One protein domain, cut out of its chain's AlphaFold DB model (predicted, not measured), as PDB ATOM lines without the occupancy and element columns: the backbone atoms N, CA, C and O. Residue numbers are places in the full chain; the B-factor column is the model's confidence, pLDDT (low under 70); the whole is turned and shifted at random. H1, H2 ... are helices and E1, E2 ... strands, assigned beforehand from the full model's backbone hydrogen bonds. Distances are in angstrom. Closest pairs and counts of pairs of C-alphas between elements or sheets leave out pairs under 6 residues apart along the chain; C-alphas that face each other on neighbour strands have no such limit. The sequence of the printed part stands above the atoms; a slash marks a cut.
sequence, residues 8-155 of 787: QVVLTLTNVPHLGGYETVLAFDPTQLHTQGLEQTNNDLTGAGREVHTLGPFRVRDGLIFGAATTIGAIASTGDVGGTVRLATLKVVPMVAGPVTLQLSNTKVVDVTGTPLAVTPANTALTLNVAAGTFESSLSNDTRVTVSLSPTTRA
ATOM      1  N   GLN A   8     158.841 151.951 102.100       83.00
ATOM      2  CA  GLN A   8     158.640 151.303 100.804       83.00
ATOM      3  C   GLN A   8     159.953 151.202 100.021       83.00
ATOM      4  O   GLN A   8     160.692 152.181  99.884       83.00
ATOM      5  N   VAL A   9     160.213 150.036  99.440       82.19
ATOM      6  CA  VAL A   9     161.264 149.822  98.439       82.19
ATOM      7  C   VAL A   9     160.582 149.707  97.082       82.19
ATOM      8  O   VAL A   9     159.798 148.791  96.857       82.19
ATOM      9  N   VAL A  10     160.859 150.648  96.183       85.00
ATOM     10  CA  VAL A  10     160.242 150.706  94.855       85.00
ATOM     11  C   VAL A  10     161.257 150.251  93.816       85.00
ATOM     12  O   VAL A  10     162.296 150.885  93.617       85.00
ATOM     13  N   LEU A  11     160.954 149.149  93.133       85.19
ATOM     14  CA  LEU A  11     161.761 148.670  92.019       85.19
ATOM     15  C   LEU A  11     161.313 149.370  90.737       85.19
ATOM     16  O   LEU A  11     160.145 149.294  90.352       85.19
ATOM     17  N   THR A  12     162.249 150.041  90.068       85.56
ATOM     18  CA  THR A  12     161.992 150.779  88.827       85.56
ATOM     19  C   THR A  12     162.948 150.377  87.714       85.56
ATOM     20  O   THR A  12     164.114 150.050  87.940       85.56
ATOM     21  N   LEU A  13     162.458 150.460  86.484       81.62
ATOM     22  CA  LEU A  13     163.208 150.187  85.272       81.62
ATOM     23  C   LEU A  13     163.207 151.433  84.387       81.62
ATOM     24  O   LEU A  13     162.151 151.991  84.110       81.62
ATOM     25  N   THR A  14     164.375 151.896  83.951       79.31
ATOM     26  CA  THR A  14     164.512 153.132  83.161       79.31
ATOM     27  C   THR A  14     164.941 152.822  81.733       79.31
ATOM     28  O   THR A  14     165.803 151.971  81.526       79.31
ATOM     29  N   ASN A  15     164.384 153.549  80.758       68.38
ATOM     30  CA  ASN A  15     164.765 153.478  79.337       68.38
ATOM     31  C   ASN A  15     164.580 152.088  78.700       68.38
ATOM     32  O   ASN A  15     165.477 151.601  78.013       68.38
ATOM     33  N   VAL A  16     163.438 151.429  78.932       66.19
ATOM     34  CA  VAL A  16     163.234 150.040  78.482       66.19
ATOM     35  C   VAL A  16     162.225 149.966  77.349       66.19
ATOM     36  O   VAL A  16     161.030 150.150  77.602       66.19
ATOM     37  N   PRO A  17     162.674 149.666  76.120       66.94
ATOM     38  CA  PRO A  17     161.756 149.395  75.039       66.94
ATOM     39  C   PRO A  17     161.118 148.017  75.229       66.94
ATOM     40  O   PRO A  17     161.805 147.032  75.504       66.94
ATOM     41  N   HIS A  18     159.800 147.957  75.079       75.81
ATOM     42  CA  HIS A  18     158.991 146.748  75.031       75.81
ATOM     43  C   HIS A  18     159.245 145.775  76.191       75.81
ATOM     44  O   HIS A  18     159.374 144.579  75.956       75.81
ATOM     45  N   LEU A  19     159.305 146.262  77.435       82.94
ATOM     46  CA  LEU A  19     159.410 145.416  78.633       82.94
ATOM     47  C   LEU A  19     158.300 144.353  78.644       82.94
ATOM     48  O   LEU A  19     157.132 144.717  78.581       82.94
ATOM     49  N   GLY A  20     158.654 143.071  78.719       82.38
ATOM     50  CA  GLY A  20     157.705 141.959  78.821       82.38
ATOM     51  C   GLY A  20     157.607 141.416  80.234       82.38
ATOM     52  O   GLY A  20     156.511 141.278  80.765       82.38
ATOM     53  N   GLY A  21     158.754 141.184  80.867       88.69
ATOM     54  CA  GLY A  21     158.797 140.612  82.202       88.69
ATOM     55  C   GLY A  21     160.133 140.805  82.904       88.69
ATOM     56  O   GLY A  21     161.113 141.267  82.313       88.69
ATOM     57  N   TYR A  22     160.158 140.468  84.189       89.56
ATOM     58  CA  TYR A  22     161.352 140.505  85.028       89.56
ATOM     59  C   TYR A  22     161.326 139.408  86.100       89.56
ATOM     60  O   TYR A  22     160.258 138.964  86.507       89.56
ATOM     61  N   GLU A  23     162.498 139.021  86.597       90.25
ATOM     62  CA  GLU A  23     162.680 138.269  87.847       90.25
ATOM     63  C   GLU A  23     163.860 138.848  88.635       90.25
ATOM     64  O   GLU A  23     164.788 139.410  88.048       90.25
ATOM     65  N   THR A  24     163.838 138.737  89.962       88.75
ATOM     66  CA  THR A  24     164.937 139.179  90.828       88.75
ATOM     67  C   THR A  24     164.927 138.474  92.185       88.75
ATOM     68  O   THR A  24     163.895 137.980  92.648       88.75
ATOM     69  N   VAL A  25     166.089 138.456  92.839       87.88
ATOM     70  CA  VAL A  25     166.269 138.040  94.233       87.88
ATOM     71  C   VAL A  25     166.598 139.273  95.065       87.88
ATOM     72  O   VAL A  25     167.609 139.932  94.825       87.88
ATOM     73  N   LEU A  26     165.784 139.553  96.075       88.25
ATOM     74  CA  LEU A  26     166.034 140.570  97.085       88.25
ATOM     75  C   LEU A  26     166.434 139.907  98.404       88.25
ATOM     76  O   LEU A  26     165.578 139.422  99.139       88.25
ATOM     77  N   ALA A  27     167.723 139.922  98.719       89.19
ATOM     78  CA  ALA A  27     168.247 139.419  99.979       89.19
ATOM     79  C   ALA A  27     168.258 140.500 101.070       89.19
ATOM     80  O   ALA A  27     168.605 141.658 100.811       89.19
ATOM     81  N   PHE A  28     167.887 140.112 102.287       87.06
ATOM     82  CA  PHE A  28     167.925 140.936 103.493       87.06
ATOM     83  C   PHE A  28     167.968 140.053 104.745       87.06
ATOM     84  O   PHE A  28     167.552 138.899 104.710       87.06
ATOM     85  N   ASP A  29     168.450 140.600 105.862       86.38
ATOM     86  CA  ASP A  29     168.449 139.896 107.148       86.38
ATOM     87  C   ASP A  29     167.039 139.948 107.777       86.38
ATOM     88  O   ASP A  29     166.593 141.034 108.172       86.38
ATOM     89  N   PRO A  30     166.321 138.811 107.889       80.00
ATOM     90  CA  PRO A  30     164.961 138.782 108.429       80.00
ATOM     91  C   PRO A  30     164.907 139.083 109.934       80.00
ATOM     92  O   PRO A  30     163.843 139.398 110.458       80.00
ATOM     93  N   THR A  31     166.039 139.025 110.646       81.88
ATOM     94  CA  THR A  31     166.117 139.454 112.053       81.88
ATOM     95  C   THR A  31     166.159 140.977 112.184       81.88
ATOM     96  O   THR A  31     165.853 141.525 113.242       81.88
ATOM     97  N   GLN A  32     166.511 141.676 111.100       83.38
ATOM     98  CA  GLN A  32     166.598 143.132 111.050       83.38
ATOM     99  C   GLN A  32     165.433 143.782 110.310       83.38
ATOM    100  O   GLN A  32     165.165 144.963 110.535       83.38
ATOM    101  N   LEU A  33     164.756 143.048 109.426       79.94
ATOM    102  CA  LEU A  33     163.647 143.535 108.614       79.94
ATOM    103  C   LEU A  33     162.505 142.529 108.572       79.94
ATOM    104  O   LEU A  33     162.692 141.373 108.205       79.94
ATOM    105  N   HIS A  34     161.300 143.023 108.823       76.06
ATOM    106  CA  HIS A  34     160.066 142.308 108.555       76.06
ATOM    107  C   HIS A  34     159.422 142.839 107.264       76.06
ATOM    108  O   HIS A  34     159.348 144.049 107.043       76.06
ATOM    109  N   THR A  35     158.950 141.953 106.389       75.62
ATOM    110  CA  THR A  35     158.267 142.322 105.138       75.62
ATOM    111  C   THR A  35     156.759 142.294 105.333       75.62
ATOM    112  O   THR A  35     156.213 141.231 105.601       75.62
ATOM    113  N   GLN A  36     156.089 143.420 105.101       66.94
ATOM    114  CA  GLN A  36     154.622 143.534 105.113       66.94
ATOM    115  C   GLN A  36     153.989 143.232 103.742       66.94
ATOM    116  O   GLN A  36     152.784 143.383 103.562       66.94
ATOM    117  N   GLY A  37     154.820 142.846 102.768       69.19
ATOM    118  CA  GLY A  37     154.424 142.245 101.497       69.19
ATOM    119  C   GLY A  37     154.990 142.957 100.260       69.19
ATOM    120  O   GLY A  37     155.669 143.983 100.378       69.19
ATOM    121  N   LEU A  38     154.672 142.430  99.068       77.62
ATOM    122  CA  LEU A  38     155.114 142.925  97.757       77.62
ATOM    123  C   LEU A  38     153.945 143.230  96.779       77.62
ATOM    124  O   LEU A  38     153.224 142.324  96.394       77.62
ATOM    125  N   GLU A  39     153.801 144.482  96.329       77.56
ATOM    126  CA  GLU A  39     152.845 144.917  95.285       77.56
ATOM    127  C   GLU A  39     153.486 144.749  93.902       77.56
ATOM    128  O   GLU A  39     154.546 145.323  93.639       77.56
ATOM    129  N   GLN A  40     152.866 143.960  93.022       80.25
ATOM    130  CA  GLN A  40     153.348 143.693  91.655       80.25
ATOM    131  C   GLN A  40     152.271 143.888  90.586       80.25
ATOM    132  O   GLN A  40     152.611 143.989  89.410       80.25
ATOM    133  N   THR A  41     150.993 143.938  90.963       73.06
ATOM    134  CA  THR A  41     149.861 144.041  90.034       73.06
ATOM    135  C   THR A  41     149.444 145.477  89.789       73.06
ATOM    136  O   THR A  41     149.121 145.830  88.659       73.06
ATOM    137  N   ASN A  42     149.498 146.347  90.793       75.06
ATOM    138  CA  ASN A  42     149.223 147.767  90.610       75.06
ATOM    139  C   ASN A  42     150.493 148.524  90.189       75.06
ATOM    140  O   ASN A  42     151.090 149.303  90.933       75.06
ATOM    141  N   ASN A  43     150.951 148.275  88.967       77.50
ATOM    142  CA  ASN A  43     152.183 148.844  88.433       77.50
ATOM    143  C   ASN A  43     151.945 149.561  87.091       77.50
ATOM    144  O   ASN A  43     150.829 149.591  86.565       77.50
ATOM    145  N   ASP A  44     153.002 150.147  86.533       81.38
ATOM    146  CA  ASP A  44     152.876 150.931  85.299       81.38
ATOM    147  C   ASP A  44     152.578 150.041  84.071       81.38
ATOM    148  O   ASP A  44     152.063 150.533  83.067       81.38
ATOM    149  N   LEU A  45     152.836 148.725  84.147       80.31
ATOM    150  CA  LEU A  45     152.477 147.756  83.100       80.31
ATOM    151  C   LEU A  45     150.958 147.550  83.043       80.31
ATOM    152  O   LEU A  45     150.372 147.643  81.963       80.31
ATOM    153  N   THR A  46     150.313 147.351  84.194       78.56
ATOM    154  CA  THR A  46     148.845 147.259  84.293       78.56
ATOM    155  C   THR A  46     148.181 148.575  83.905       78.56
ATOM    156  O   THR A  46     147.194 148.579  83.170       78.56
ATOM    157  N   GLY A  47     148.758 149.712  84.315       73.75
ATOM    158  CA  GLY A  47     148.299 151.043  83.899       73.75
ATOM    159  C   GLY A  47     148.327 151.259  82.378       73.75
ATOM    160  O   GLY A  47     147.521 152.023  81.849       73.75
ATOM    161  N   ALA A  48     149.194 150.540  81.657       74.19
ATOM    162  CA  ALA A  48     149.255 150.523  80.195       74.19
ATOM    163  C   ALA A  48     148.267 149.530  79.536       74.19
ATOM    164  O   ALA A  48     148.335 149.309  78.324       74.19
ATOM    165  N   GLY A  49     147.358 148.929  80.316       74.69
ATOM    166  CA  GLY A  49     146.347 147.978  79.848       74.69
ATOM    167  C   GLY A  49     146.875 146.562  79.614       74.69
ATOM    168  O   GLY A  49     146.211 145.777  78.939       74.69
ATOM    169  N   ARG A  50     148.069 146.240  80.122       80.44
ATOM    170  CA  ARG A  50     148.639 144.890  80.036       80.44
ATOM    171  C   ARG A  50     148.107 144.029  81.167       80.44
ATOM    172  O   ARG A  50     147.911 144.509  82.281       80.44
ATOM    173  N   GLU A  51     147.922 142.751  80.888       83.38
ATOM    174  CA  GLU A  51     147.662 141.774  81.935       83.38
ATOM    175  C   GLU A  51     149.003 141.311  82.520       83.38
ATOM    176  O   GLU A  51     149.962 141.058  81.785       83.38
ATOM    177  N   VAL A  52     149.088 141.283  83.853       84.56
ATOM    178  CA  VAL A  52     150.308 140.981  84.608       84.56
ATOM    179  C   VAL A  52     150.146 139.642  85.322       84.56
ATOM    180  O   VAL A  52     149.274 139.483  86.179       84.56
ATOM    181  N   HIS A  53     151.044 138.716  84.999       85.31
ATOM    182  CA  HIS A  53     151.180 137.394  85.604       85.31
ATOM    183  C   HIS A  53     152.304 137.435  86.635       85.31
ATOM    184  O   HIS A  53     153.484 137.492  86.285       85.31
ATOM    185  N   THR A  54     151.958 137.464  87.918       83.56
ATOM    186  CA  THR A  54     152.933 137.587  89.011       83.56
ATOM    187  C   THR A  54     153.682 136.280  89.260       83.56
ATOM    188  O   THR A  54     153.076 135.219  89.409       83.56
ATOM    189  N   LEU A  55     155.003 136.370  89.389       80.75
ATOM    190  CA  LEU A  55     155.905 135.285  89.763       80.75
ATOM    191  C   LEU A  55     156.334 135.483  91.224       80.75
ATOM    192  O   LEU A  55     157.240 136.262  91.507       80.75
ATOM    193  N   GLY A  56     155.677 134.806  92.167       72.94
ATOM    194  CA  GLY A  56     155.906 135.011  93.605       72.94
ATOM    195  C   GLY A  56     154.989 136.082  94.229       72.94
ATOM    196  O   GLY A  56     153.916 136.326  93.677       72.94
ATOM    197  N   PRO A  57     155.357 136.670  95.388       72.62
ATOM    198  CA  PRO A  57     156.647 136.541  96.066       72.62
ATOM    199  C   PRO A  57     156.884 135.148  96.655       72.62
ATOM    200  O   PRO A  57     155.978 134.489  97.154       72.62
ATOM    201  N   PHE A  58     158.140 134.723  96.620       69.81
ATOM    202  CA  PHE A  58     158.629 133.504  97.243       69.81
ATOM    203  C   PHE A  58     159.616 133.870  98.354       69.81
ATOM    204  O   PHE A  58     160.645 134.495  98.090       69.81
ATOM    205  N   ARG A  59     159.307 133.513  99.604       70.94
ATOM    206  CA  ARG A  59     160.192 133.786 100.741       70.94
ATOM    207  C   ARG A  59     161.296 132.736 100.806       70.94
ATOM    208  O   ARG A  59     161.028 131.541 100.864       70.94
ATOM    209  N   VAL A  60     162.535 133.207 100.833       70.31
ATOM    210  CA  VAL A  60     163.715 132.402 101.153       70.31
ATOM    211  C   VAL A  60     164.228 132.797 102.529       70.31
ATOM    212  O   VAL A  60     163.881 133.860 103.042       70.31
ATOM    213  N   ARG A  61     165.071 131.946 103.122       70.00
ATOM    214  CA  ARG A  61     165.629 132.156 104.466       70.00
ATOM    215  C   ARG A  61     166.125 133.589 104.693       70.00
ATOM    216  O   ARG A  61     165.811 134.165 105.724       70.00
ATOM    217  N   ASP A  62     166.833 134.155 103.718       80.12
ATOM    218  CA  ASP A  62     167.468 135.471 103.824       80.12
ATOM    219  C   ASP A  62     166.935 136.459 102.765       80.12
ATOM    220  O   ASP A  62     167.707 137.231 102.192       80.12
ATOM    221  N   GLY A  63     165.639 136.405 102.417       83.06
ATOM    222  CA  GLY A  63     165.079 137.326 101.423       83.06
ATOM    223  C   GLY A  63     163.768 136.927 100.742       83.06
ATOM    224  O   GLY A  63     162.996 136.094 101.213       83.06
ATOM    225  N   LEU A  64     163.532 137.538  99.580       83.38
ATOM    226  CA  LEU A  64     162.398 137.299  98.690       83.38
ATOM    227  C   LEU A  64     162.881 137.079  97.253       83.38
ATOM    228  O   LEU A  64     163.772 137.780  96.780       83.38
ATOM    229  N   ILE A  65     162.249 136.163  96.528       86.69
ATOM    230  CA  ILE A  65     162.381 136.014  95.076       86.69
ATOM    231  C   ILE A  65     161.043 136.383  94.451       86.69
ATOM    232  O   ILE A  65     160.000 135.904  94.892       86.69
ATOM    233  N   PHE A  66     161.056 137.247  93.443       87.19
ATOM    234  CA  PHE A  66     159.832 137.687  92.787       87.19
ATOM    235  C   PHE A  66     160.076 138.137  91.349       87.19
ATOM    236  O   PHE A  66     161.201 138.431  90.946       87.19
ATOM    237  N   GLY A  67     159.005 138.214  90.573       89.44
ATOM    238  CA  GLY A  67     159.027 138.626  89.180       89.44
ATOM    239  C   GLY A  67     157.624 138.807  88.624       89.44
ATOM    240  O   GLY A  67     156.638 138.605  89.329       89.44
ATOM    241  N   ALA A  68     157.514 139.177  87.360       89.25
ATOM    242  CA  ALA A  68     156.242 139.168  86.653       89.25
ATOM    243  C   ALA A  68     156.469 139.016  85.150       89.25
ATOM    244  O   ALA A  68     157.461 139.524  84.627       89.25
ATOM    245  N   ALA A  69     155.529 138.368  84.471       90.12
ATOM    246  CA  ALA A  69     155.399 138.334  83.016       90.12
ATOM    247  C   ALA A  69     154.135 139.095  82.589       90.12
ATOM    248  O   ALA A  69     153.267 139.380  83.417       90.12
ATOM    249  N   THR A  70     154.016 139.443  81.309       86.94
ATOM    250  CA  THR A  70     152.849 140.167  80.789       86.94
ATOM    251  C   THR A  70     152.294 139.581  79.501       86.94
ATOM    252  O   THR A  70     153.039 139.132  78.628       86.94
ATOM    253  N   THR A  71     150.974 139.655  79.354       81.81
ATOM    254  CA  THR A  71     150.249 139.412  78.101       81.81
ATOM    255  C   THR A  71     149.740 140.743  77.536       81.81
ATOM    256  O   THR A  71     149.292 141.641  78.257       81.81
ATOM    257  N   ILE A  72     149.839 140.906  76.213       67.44
ATOM    258  CA  ILE A  72     149.344 142.094  75.503       67.44
ATOM    259  C   ILE A  72     147.957 141.757  74.950       67.44
ATOM    260  O   ILE A  72     147.838 141.074  73.933       67.44
ATOM    261  N   GLY A  73     146.907 142.223  75.630       57.53
ATOM    262  CA  GLY A  73     145.528 142.096  75.150       57.53
ATOM    263  C   GLY A  73     145.240 142.983  73.929       57.53
ATOM    264  O   GLY A  73     146.005 143.890  73.607       57.53
ATOM    265  N   ALA A  74     144.095 142.774  73.270       47.31
ATOM    266  CA  ALA A  74     143.701 143.501  72.051       47.31
ATOM    267  C   ALA A  74     143.586 145.036  72.216       47.31
ATOM    268  O   ALA A  74     143.634 145.768  71.229       47.31
ATOM    269  N   ILE A  75     143.421 145.516  73.455       41.47
ATOM    270  CA  ILE A  75     143.292 146.937  73.824       41.47
ATOM    271  C   ILE A  75     144.595 147.562  74.347       41.47
ATOM    272  O   ILE A  75     144.650 148.776  74.543       41.47
ATOM    273  N   ALA A  76     145.635 146.760  74.588       53.09
ATOM    274  CA  ALA A  76     146.913 147.242  75.097       53.09
ATOM    275  C   ALA A  76     147.739 147.863  73.963       53.09
ATOM    276  O   ALA A  76     147.758 147.357  72.837       53.09
ATOM    277  N   SER A  77     148.453 148.959  74.240       51.16
ATOM    278  CA  SER A  77     149.366 149.509  73.237       51.16
ATOM    279  C   SER A  77     150.561 148.562  73.052       51.16
ATOM    280  O   SER A  77     151.162 148.090  74.016       51.16
ATOM    281  N   THR A  78     150.939 148.296  71.800       49.09
ATOM    282  CA  THR A  78     152.185 147.581  71.459       49.09
ATOM    283  C   THR A  78     153.441 148.411  71.768       49.09
ATOM    284  O   THR A  78     154.566 147.937  71.592       49.09
ATOM    285  N   GLY A  79     153.252 149.661  72.205       53.47
ATOM    286  CA  GLY A  79     154.293 150.646  72.450       53.47
ATOM    287  C   GLY A  79     154.930 150.553  73.835       53.47
ATOM    288  O   GLY A  79     154.443 149.885  74.753       53.47
ATOM    289  N   ASP A  80     156.058 151.243  73.958       60.03
ATOM    290  CA  ASP A  80     156.812 151.379  75.197       60.03
ATOM    291  C   ASP A  80     155.988 152.097  76.265       60.03
ATOM    292  O   ASP A  80     155.347 153.109  75.989       60.03
ATOM    293  N   VAL A  81     156.076 151.625  77.512       61.44
ATOM    294  CA  VAL A  81     155.474 152.318  78.667       61.44
ATOM    295  C   VAL A  81     156.183 153.663  78.941       61.44
ATOM    296  O   VAL A  81     155.625 154.530  79.600       61.44
ATOM    297  N   GLY A  82     157.361 153.886  78.334       58.44
ATOM    298  CA  GLY A  82     158.089 155.156  78.317       58.44
ATOM    299  C   GLY A  82     158.710 155.540  79.668       58.44
ATOM    300  O   GLY A  82     158.136 155.343  80.729       58.44
ATOM    301  N   GLY A  83     159.909 156.130  79.650       72.31
ATOM    302  CA  GLY A  83     160.514 156.725  80.849       72.31
ATOM    303  C   GLY A  83     160.947 155.723  81.931       72.31
ATOM    304  O   GLY A  83     161.792 154.861  81.681       72.31
ATOM    305  N   THR A  84     160.441 155.920  83.154       79.50
ATOM    306  CA  THR A  84     160.715 155.095  84.346       79.50
ATOM    307  C   THR A  84     159.473 154.273  84.661       79.50
ATOM    308  O   THR A  84     158.443 154.852  84.977       79.50
ATOM    309  N   VAL A  85     159.587 152.950  84.591       78.75
ATOM    310  CA  VAL A  85     158.503 151.993  84.832       78.75
ATOM    311  C   VAL A  85     158.645 151.428  86.240       78.75
ATOM    312  O   VAL A  85     159.664 150.812  86.561       78.75
ATOM    313  N   ARG A  86     157.636 151.606  87.089       86.56
ATOM    314  CA  ARG A  86     157.508 150.914  88.374       86.56
ATOM    315  C   ARG A  86     157.171 149.445  88.130       86.56
ATOM    316  O   ARG A  86     156.175 149.151  87.477       86.56
ATOM    317  N   LEU A  87     157.988 148.541  88.669       83.44
ATOM    318  CA  LEU A  87     157.825 147.087  88.544       83.44
ATOM    319  C   LEU A  87     157.139 146.470  89.761       83.44
ATOM    320  O   LEU A  87     156.238 145.646  89.604       83.44
ATOM    321  N   ALA A  88     157.590 146.863  90.954       84.12
ATOM    322  CA  ALA A  88     157.066 146.380  92.224       84.12
ATOM    323  C   ALA A  88     157.298 147.380  93.365       84.12
ATOM    324  O   ALA A  88     158.240 148.179  93.316       84.12
ATOM    325  N   THR A  89     156.487 147.271  94.415       85.19
ATOM    326  CA  THR A  89     156.641 148.004  95.677       85.19
ATOM    327  C   THR A  89     156.690 147.014  96.841       85.19
ATOM    328  O   THR A  89     155.692 146.377  97.155       85.19
ATOM    329  N   LEU A  90     157.823 146.896  97.528       81.56
ATOM    330  CA  LEU A  90     157.923 146.116  98.762       81.56
ATOM    331  C   LEU A  90     157.680 147.016  99.978       81.56
ATOM    332  O   LEU A  90     158.337 148.049 100.117       81.56
ATOM    333  N   LYS A  91     156.790 146.606 100.881       79.38
ATOM    334  CA  LYS A  91     156.574 147.259 102.181       79.38
ATOM    335  C   LYS A  91     157.373 146.526 103.260       79.38
ATOM    336  O   LYS A  91     157.261 145.308 103.392       79.38
ATOM    337  N   VAL A  92     158.183 147.248 104.031       79.38
ATOM    338  CA  VAL A  92     159.109 146.674 105.029       79.38
ATOM    339  C   VAL A  92     159.159 147.496 106.309       79.38
ATOM    340  O   VAL A  92     159.041 148.718 106.273       79.38
ATOM    341  N   VAL A  93     159.392 146.823 107.435       80.38
ATOM    342  CA  VAL A  93     159.561 147.411 108.770       80.38
ATOM    343  C   VAL A  93     160.919 146.995 109.339       80.38
ATOM    344  O   VAL A  93     161.196 145.800 109.425       80.38
ATOM    345  N   PRO A  94     161.788 147.937 109.739       82.75
ATOM    346  CA  PRO A  94     163.042 147.609 110.401       82.75
ATOM    347  C   PRO A  94     162.812 147.253 111.874       82.75
ATOM    348  O   PRO A  94     162.171 148.001 112.612       82.75
ATOM    349  N   MET A  95     163.385 146.132 112.299       81.31
ATOM    350  CA  MET A  95     163.207 145.531 113.624       81.31
ATOM    351  C   MET A  95     164.306 145.913 114.619       81.31
ATOM    352  O   MET A  95     164.092 145.846 115.827       81.31
ATOM    353  N   VAL A  96     165.472 146.352 114.138       83.31
ATOM    354  CA  VAL A  96     166.613 146.727 114.988       83.31
ATOM    355  C   VAL A  96     167.258 148.032 114.534       83.31
ATOM    356  O   VAL A  96     167.199 148.407 113.362       83.31
ATOM    357  N   ALA A  97     167.872 148.750 115.477       84.06
ATOM    358  CA  ALA A  97     168.661 149.938 115.171       84.06
ATOM    359  C   ALA A  97     170.042 149.532 114.635       84.06
ATOM    360  O   ALA A  97     170.645 148.577 115.120       84.06
ATOM    361  N   GLY A  98     170.562 150.287 113.671       87.50
ATOM    362  CA  GLY A  98     171.834 150.005 113.011       87.50
ATOM    363  C   GLY A  98     171.748 150.064 111.483       87.50
ATOM    364  O   GLY A  98     170.723 150.475 110.927       87.50
ATOM    365  N   PRO A  99     172.844 149.722 110.789       88.12
ATOM    366  CA  PRO A  99     172.848 149.591 109.340       88.12
ATOM    367  C   PRO A  99     172.097 148.323 108.923       88.12
ATOM    368  O   PRO A  99     172.382 147.238 109.420       88.12
ATOM    369  N   VAL A 100     171.179 148.476 107.976       85.50
ATOM    370  CA  VAL A 100     170.399 147.393 107.377       85.50
ATOM    371  C   VAL A 100     170.678 147.366 105.881       85.50
ATOM    372  O   VAL A 100     170.598 148.406 105.225       85.50
ATOM    373  N   THR A 101     170.991 146.199 105.321       87.31
ATOM    374  CA  THR A 101     171.324 146.061 103.895       87.31
ATOM    375  C   THR A 101     170.251 145.282 103.144       87.31
ATOM    376  O   THR A 101     169.861 144.190 103.540       87.31
ATOM    377  N   LEU A 102     169.813 145.856 102.024       86.56
ATOM    378  CA  LEU A 102     168.973 145.228 101.012       86.56
ATOM    379  C   LEU A 102     169.831 144.956  99.774       86.56
ATOM    380  O   LEU A 102     170.463 145.876  99.251       86.56
ATOM    381  N   GLN A 103     169.849 143.719  99.291       88.81
ATOM    382  CA  GLN A 103     170.667 143.310  98.154       88.81
ATOM    383  C   GLN A 103     169.794 142.729  97.043       88.81
ATOM    384  O   GLN A 103     169.301 141.613  97.156       88.81
ATOM    385  N   LEU A 104     169.664 143.451  95.932       87.12
ATOM    386  CA  LEU A 104     169.121 142.893  94.696       87.12
ATOM    387  C   LEU A 104     170.209 142.114  93.963       87.12
ATOM    388  O   LEU A 104     171.345 142.587  93.834       87.12
ATOM    389  N   SER A 105     169.859 140.928  93.483       86.19
ATOM    390  CA  SER A 105     170.747 140.050  92.733       86.19
ATOM    391  C   SER A 105     169.982 139.166  91.755       86.19
ATOM    392  O   SER A 105     168.760 139.058  91.838       86.19
ATOM    393  N   ASN A 106     170.702 138.553  90.810       82.62
ATOM    394  CA  ASN A 106     170.126 137.669  89.785       82.62
ATOM    395  C   ASN A 106     168.948 138.311  89.034       82.62
ATOM    396  O   ASN A 106     167.980 137.640  88.688       82.62
ATOM    397  N   THR A 107     169.021 139.625  88.810       86.44
ATOM    398  CA  THR A 107     167.941 140.342  88.139       86.44
ATOM    399  C   THR A 107     167.991 140.063  86.646       86.44
ATOM    400  O   THR A 107     168.969 140.427  85.986       86.44
ATOM    401  N   LYS A 108     166.928 139.466  86.109       87.38
ATOM    402  CA  LYS A 108     166.740 139.280  84.670       87.38
ATOM    403  C   LYS A 108     165.534 140.074  84.206       87.38
ATOM    404  O   LYS A 108     164.545 140.216  84.921       87.38
ATOM    405  N   VAL A 109     165.637 140.606  83.000       86.94
ATOM    406  CA  VAL A 109     164.589 141.382  82.345       86.94
ATOM    407  C   VAL A 109     164.505 140.900  80.911       86.94
ATOM    408  O   VAL A 109     165.531 140.656  80.276       86.94
ATOM    409  N   VAL A 110     163.289 140.785  80.400       86.00
ATOM    410  CA  VAL A 110     163.018 140.338  79.037       86.00
ATOM    411  C   VAL A 110     162.068 141.303  78.347       86.00
ATOM    412  O   VAL A 110     161.266 141.986  78.992       86.00
ATOM    413  N   ASP A 111     162.161 141.375  77.024       83.25
ATOM    414  CA  ASP A 111     161.165 142.084  76.228       83.25
ATOM    415  C   ASP A 111     159.847 141.291  76.129       83.25
ATOM    416  O   ASP A 111     159.749 140.157  76.593       83.25
ATOM    417  N   VAL A 112     158.819 141.869  75.505       81.19
ATOM    418  CA  VAL A 112     157.485 141.255  75.324       81.19
ATOM    419  C   VAL A 112     157.500 139.916  74.582       81.19
ATOM    420  O   VAL A 112     156.506 139.204  74.626       81.19
ATOM    421  N   THR A 113     158.602 139.556  73.918       81.44
ATOM    422  CA  THR A 113     158.773 138.258  73.242       81.44
ATOM    423  C   THR A 113     159.487 137.215  74.109       81.44
ATOM    424  O   THR A 113     159.614 136.062  73.701       81.44
ATOM    425  N   GLY A 114     159.959 137.610  75.295       81.94
ATOM    426  CA  GLY A 114     160.790 136.801  76.188       81.94
ATOM    427  C   GLY A 114     162.282 136.855  75.858       81.94
ATOM    428  O   GLY A 114     163.071 136.111  76.430       81.94
ATOM    429  N   THR A 115     162.714 137.755  74.967       82.62
ATOM    430  CA  THR A 115     164.143 137.886  74.655       82.62
ATOM    431  C   THR A 115     164.867 138.620  75.792       82.62
ATOM    432  O   THR A 115     164.434 139.721  76.152       82.62
ATOM    433  N   PRO A 116     165.992 138.092  76.317       82.38
ATOM    434  CA  PRO A 116     166.753 138.750  77.376       82.38
ATOM    435  C   PRO A 116     167.233 140.156  77.002       82.38
ATOM    436  O   PRO A 116     167.784 140.390  75.916       82.38
ATOM    437  N   LEU A 117     167.073 141.076  77.950       80.94
ATOM    438  CA  LEU A 117     167.596 142.435  77.926       80.94
ATOM    439  C   LEU A 117     168.723 142.539  78.958       80.94
ATOM    440  O   LEU A 117     168.508 142.320  80.147       80.94
ATOM    441  N   ALA A 118     169.941 142.872  78.521       75.44
ATOM    442  CA  ALA A 118     171.081 143.017  79.432       75.44
ATOM    443  C   ALA A 118     170.826 144.140  80.449       75.44
ATOM    444  O   ALA A 118     170.633 145.261  80.008       75.44
ATOM    445  N   VAL A 119     170.870 143.874  81.761       73.38
ATOM    446  CA  VAL A 119     170.500 144.815  82.844       73.38
ATOM    447  C   VAL A 119     171.735 145.438  83.510       73.38
ATOM    448  O   VAL A 119     172.658 144.720  83.892       73.38
ATOM    449  N   THR A 120     171.754 146.762  83.717       70.19
ATOM    450  CA  THR A 120     172.823 147.456  84.466       70.19
ATOM    451  C   THR A 120     172.262 148.350  85.582       70.19
ATOM    452  O   THR A 120     171.439 149.212  85.276       70.19
ATOM    453  N   PRO A 121     172.734 148.233  86.840       64.56
ATOM    454  CA  PRO A 121     173.552 147.144  87.386       64.56
ATOM    455  C   PRO A 121     172.705 145.889  87.672       64.56
ATOM    456  O   PRO A 121     171.629 145.986  88.239       64.56
ATOM    457  N   ALA A 122     173.188 144.692  87.326       59.66
ATOM    458  CA  ALA A 122     172.451 143.444  87.588       59.66
ATOM    459  C   ALA A 122     172.332 143.092  89.090       59.66
ATOM    460  O   ALA A 122     171.435 142.345  89.487       59.66
ATOM    461  N   ASN A 123     173.232 143.644  89.913       72.69
ATOM    462  CA  ASN A 123     173.249 143.502  91.365       72.69
ATOM    463  C   ASN A 123     173.366 144.889  92.010       72.69
ATOM    464  O   ASN A 123     174.272 145.649  91.661       72.69
ATOM    465  N   THR A 124     172.504 145.192  92.978       80.19
ATOM    466  CA  THR A 124     172.472 146.494  93.664       80.19
ATOM    467  C   THR A 124     172.378 146.288  95.165       80.19
ATOM    468  O   THR A 124     171.440 145.652  95.638       80.19
ATOM    469  N   ALA A 125     173.331 146.849  95.908       83.50
ATOM    470  CA  ALA A 125     173.304 146.893  97.365       83.50
ATOM    471  C   ALA A 125     172.808 148.263  97.829       83.50
ATOM    472  O   ALA A 125     173.309 149.296  97.382       83.50
ATOM    473  N   LEU A 126     171.875 148.276  98.769       81.56
ATOM    474  CA  LEU A 126     171.368 149.478  99.408       81.56
ATOM    475  C   LEU A 126     171.512 149.314 100.919       81.56
ATOM    476  O   LEU A 126     170.890 148.437 101.508       81.56
ATOM    477  N   THR A 127     172.329 150.159 101.546       85.00
ATOM    478  CA  THR A 127     172.474 150.177 103.009       85.00
ATOM    479  C   THR A 127     171.728 151.367 103.591       85.00
ATOM    480  O   THR A 127     171.929 152.510 103.182       85.00
ATOM    481  N   LEU A 128     170.858 151.080 104.548       82.31
ATOM    482  CA  LEU A 128     169.929 152.000 105.175       82.31
ATOM    483  C   LEU A 128     170.287 152.140 106.652       82.31
ATOM    484  O   LEU A 128     170.388 151.151 107.368       82.31
ATOM    485  N   ASN A 129     170.454 153.374 107.129       84.25
ATOM    486  CA  ASN A 129     170.713 153.619 108.547       84.25
ATOM    487  C   ASN A 129     169.388 153.752 109.319       84.25
ATOM    488  O   ASN A 129     168.587 154.671 109.071       84.25
ATOM    489  N   VAL A 130     169.168 152.834 110.265       82.88
ATOM    490  CA  VAL A 130     168.006 152.796 111.160       82.88
ATOM    491  C   VAL A 130     168.408 153.334 112.532       82.88
ATOM    492  O   VAL A 130     169.262 152.775 113.214       82.88
ATOM    493  N   ALA A 131     167.800 154.443 112.948       79.38
ATOM    494  CA  ALA A 131     167.995 155.013 114.273       79.38
ATOM    495  C   ALA A 131     167.135 154.289 115.323       79.38
ATOM    496  O   ALA A 131     166.033 153.822 115.019       79.38
ATOM    497  N   ALA A 132     167.611 154.258 116.570       71.81
ATOM    498  CA  ALA A 132     166.778 153.915 117.721       71.81
ATOM    499  C   ALA A 132     165.675 154.975 117.895       71.81
ATOM    500  O   ALA A 132     165.916 156.163 117.664       71.81
ATOM    501  N   GLY A 133     164.469 154.571 118.287       58.09
ATOM    502  CA  GLY A 133     163.374 155.513 118.507       58.09
ATOM    503  C   GLY A 133     162.221 154.911 119.299       58.09
ATOM    504  O   GLY A 133     161.968 153.714 119.211       58.09
ATOM    505  N   THR A 134     161.543 155.766 120.062       46.34
ATOM    506  CA  THR A 134     160.214 155.520 120.631       46.34
ATOM    507  C   THR A 134     159.149 155.772 119.564       46.34
ATOM    508  O   THR A 134     159.323 156.642 118.705       46.34
ATOM    509  N   PHE A 135     158.079 154.981 119.610       45.69
ATOM    510  CA  PHE A 135     156.953 155.001 118.677       45.69
ATOM    511  C   PHE A 135     156.353 156.420 118.594       45.69
ATOM    512  O   PHE A 135     155.832 156.931 119.579       45.69
ATOM    513  N   GLU A 136     156.445 157.078 117.436       39.56
ATOM    514  CA  GLU A 136     155.681 158.297 117.135       39.56
ATOM    515  C   GLU A 136     154.853 158.040 115.874       39.56
ATOM    516  O   GLU A 136     155.384 157.700 114.817       39.56
ATOM    517  N   SER A 137     153.541 158.208 116.000       41.81
ATOM    518  CA  SER A 137     152.499 157.846 115.032       41.81
ATOM    519  C   SER A 137     152.411 158.743 113.783       41.81
ATOM    520  O   SER A 137     151.404 158.705 113.079       41.81
ATOM    521  N   SER A 138     153.422 159.569 113.485       38.94
ATOM    522  CA  SER A 138     153.291 160.679 112.521       38.94
ATOM    523  C   SER A 138     154.296 160.711 111.362       38.94
ATOM    524  O   SER A 138     154.303 161.673 110.593       38.94
ATOM    525  N   LEU A 139     155.114 159.673 111.158       39.53
ATOM    526  CA  LEU A 139     155.982 159.604 109.974       39.53
ATOM    527  C   LEU A 139     155.241 158.942 108.805       39.53
ATOM    528  O   LEU A 139     154.771 157.813 108.909       39.53
ATOM    529  N   SER A 140     155.099 159.679 107.699       42.53
ATOM    530  CA  SER A 140     154.274 159.285 106.555       42.53
ATOM    531  C   SER A 140     154.774 158.008 105.865       42.53
ATOM    532  O   SER A 140     155.977 157.811 105.675       42.53
ATOM    533  N   ASN A 141     153.821 157.204 105.378       50.47
ATOM    534  CA  ASN A 141     153.991 156.029 104.503       50.47
ATOM    535  C   ASN A 141     154.733 156.308 103.169       50.47
ATOM    536  O   ASN A 141     154.753 155.455 102.283       50.47
ATOM    537  N   ASP A 142     155.318 157.495 102.996       50.78
ATOM    538  CA  ASP A 142     155.836 158.020 101.730       50.78
ATOM    539  C   ASP A 142     157.366 157.941 101.611       50.78
ATOM    540  O   ASP A 142     157.942 158.362 100.606       50.78
ATOM    541  N   THR A 143     158.059 157.381 102.613       55.56
ATOM    542  CA  THR A 143     159.502 157.128 102.491       55.56
ATOM    543  C   THR A 143     159.729 155.999 101.486       55.56
ATOM    544  O   THR A 143     159.560 154.822 101.807       55.56
ATOM    545  N   ARG A 144     160.114 156.370 100.260       66.19
ATOM    546  CA  ARG A 144     160.415 155.451  99.157       66.19
ATOM    547  C   ARG A 144     161.907 155.403  98.885       66.19
ATOM    548  O   ARG A 144     162.544 156.446  98.739       66.19
ATOM    549  N   VAL A 145     162.445 154.194  98.756       59.34
ATOM    550  CA  VAL A 145     163.791 153.989  98.222       59.34
ATOM    551  C   VAL A 145     163.701 153.327  96.859       59.34
ATOM    552  O   VAL A 145     163.158 152.233  96.732       59.34
ATOM    553  N   THR A 146     164.224 154.011  95.846       66.56
ATOM    554  CA  THR A 146     164.148 153.563  94.456       66.56
ATOM    555  C   THR A 146     165.411 152.812  94.062       66.56
ATOM    556  O   THR A 146     166.516 153.332  94.220       66.56
ATOM    557  N   VAL A 147     165.246 151.622  93.485       61.97
ATOM    558  CA  VAL A 147     166.315 150.950  92.736       61.97
ATOM    559  C   VAL A 147     166.014 151.078  91.251       61.97
ATOM    560  O   VAL A 147     164.928 150.704  90.810       61.97
ATOM    561  N   SER A 148     166.959 151.636  90.493       64.44
ATOM    562  CA  SER A 148     166.826 151.857  89.052       64.44
ATOM    563  C   SER A 148     167.824 151.010  88.277       64.44
ATOM    564  O   SER A 148     169.001 150.934  88.627       64.44
ATOM    565  N   LEU A 149     167.336 150.398  87.203       61.50
ATOM    566  CA  LEU A 149     168.110 149.570  86.285       61.50
ATOM    567  C   LEU A 149     167.983 150.130  84.859       61.50
ATOM    568  O   LEU A 149     166.945 150.705  84.512       61.50
ATOM    569  N   SER A 150     169.009 149.950  84.024       58.72
ATOM    570  CA  SER A 150     169.024 150.366  82.614       58.72
ATOM    571  C   SER A 150     169.448 149.205  81.708       58.72
ATOM    572  O   SER A 150     170.563 148.694  81.879       58.72
ATOM    573  N   PRO A 151     168.608 148.774  80.749       60.31
ATOM    574  CA  PRO A 151     168.986 147.745  79.803       60.31
ATOM    575  C   PRO A 151     169.675 148.285  78.546       60.31
ATOM    576  O   PRO A 151     169.396 149.402  78.118       60.31
ATOM    577  N   THR A 152     170.595 147.515  77.951       57.62
ATOM    578  CA  THR A 152     171.492 148.039  76.895       57.62
ATOM    579  C   THR A 152     171.425 147.321  75.547       57.62
ATOM    580  O   THR A 152     171.447 147.993  74.517       57.62
ATOM    581  N   THR A 153     171.346 145.986  75.492       56.94
ATOM    582  CA  THR A 153     171.356 145.243  74.214       56.94
ATOM    583  C   THR A 153     170.500 143.977  74.258       56.94
ATOM    584  O   THR A 153     170.391 143.324  75.296       56.94
ATOM    585  N   ARG A 154     169.886 143.651  73.113       56.28
ATOM    586  CA  ARG A 154     169.039 142.469  72.903       56.28
ATOM    587  C   ARG A 154     169.915 141.256  72.579       56.28
ATOM    588  O   ARG A 154     170.725 141.325  71.650       56.28
ATOM    589  N   ALA A 155     169.766 140.160  73.318       57.44
ATOM    590  CA  ALA A 155     170.446 138.904  73.000       57.44
ATOM    591  C   ALA A 155     169.755 138.171  71.830       57.44
ATOM    592  O   ALA A 155     168.581 138.396  71.544       57.44
TER     593      ALA A 155
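What this domain is: This is residues 8 to 155 of the 787 residues of an uncharacterized protein of Chloroflexi bacterium (UniProt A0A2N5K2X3). Two layers of long strands lie face to face as an elongated sandwich, with E4, E5, E2, E7 and E9 in one layer and E3, E6, E1, E10 and E8 in the other. The hairpin of E7 and E8 joins the layers along one side, the small helix H1 sits by the opposite side, and residues 134 to 140 stick out as a loop. The 148 printed residues, mostly strand by class, hold E1, E2, E3, H1, then E4 to E10; the ten strands make one branched, twisted, mixed sheet. The whole is compact, with a radius of gyration of the C-alphas of 16.2 A, and spans 52 by 30 by 25 A.

How they stand to each other: E1, residues 8 to 14, has E6, residues 84 to 94, antiparallel on one side, with N 9 and O 90 2.8 A apart. On its other side is E10, residues 144 to 154, parallel, with N 10 and O 145 2.8 A apart. E2, residues 19 to 27, has E5, residues 63 to 71, antiparallel on one side, with N 24 and O 66 2.8 A apart. On its other side is E7, residues 98 to 111, antiparallel, with N 23 and O 108 2.9 A apart. E3, residues 33 to 39, is an edge strand antiparallel to E6, with N 34 and O 93 2.8 A apart. H1, residues 44 to 47, only grazes the sheet with its residues 44 to 46, and is too short for an O i to N i+4 pair; its one O i to N i+3 pair is not within hydrogen-bond range. E4, residues 51 to 60, forms a hairpin with E5, with N 53 and O 69 2.8 A apart. E7 has three neighbours: E2 lies on one side of it, and on the other side are E8, residues 116 to 120, antiparallel, with N 117 and O 109 2.8 A apart, and E9, residues 124 to 130, antiparallel, with N 98 and O 130 2.8 A apart. E8 is also antiparallel to E10, with N 120 and O 150 2.9 A apart.

Where its parts are: E1 begins at C-alpha 8, (158.640, 151.303, 100.804). E7 is the longest strand, 39.1 A from first to last C-alpha; E10 is 30.5 A and E5 27.7 A. E6, 27.2 A, bends by 65 degrees at residue 87. E10 ends at C-alpha 154, (169.039, 142.469, 72.903).

The domain as a whole: The C-alphas farthest apart, those of Ala 74 and Thr 134, are 52.7 A apart. The printed part has no cut. The links E5 to E6 and E9 to E10 are long. The mean pLDDT of the printed part is 74.6, with 42 residues under 70, among them residues 72 to 82 and 133 to 155.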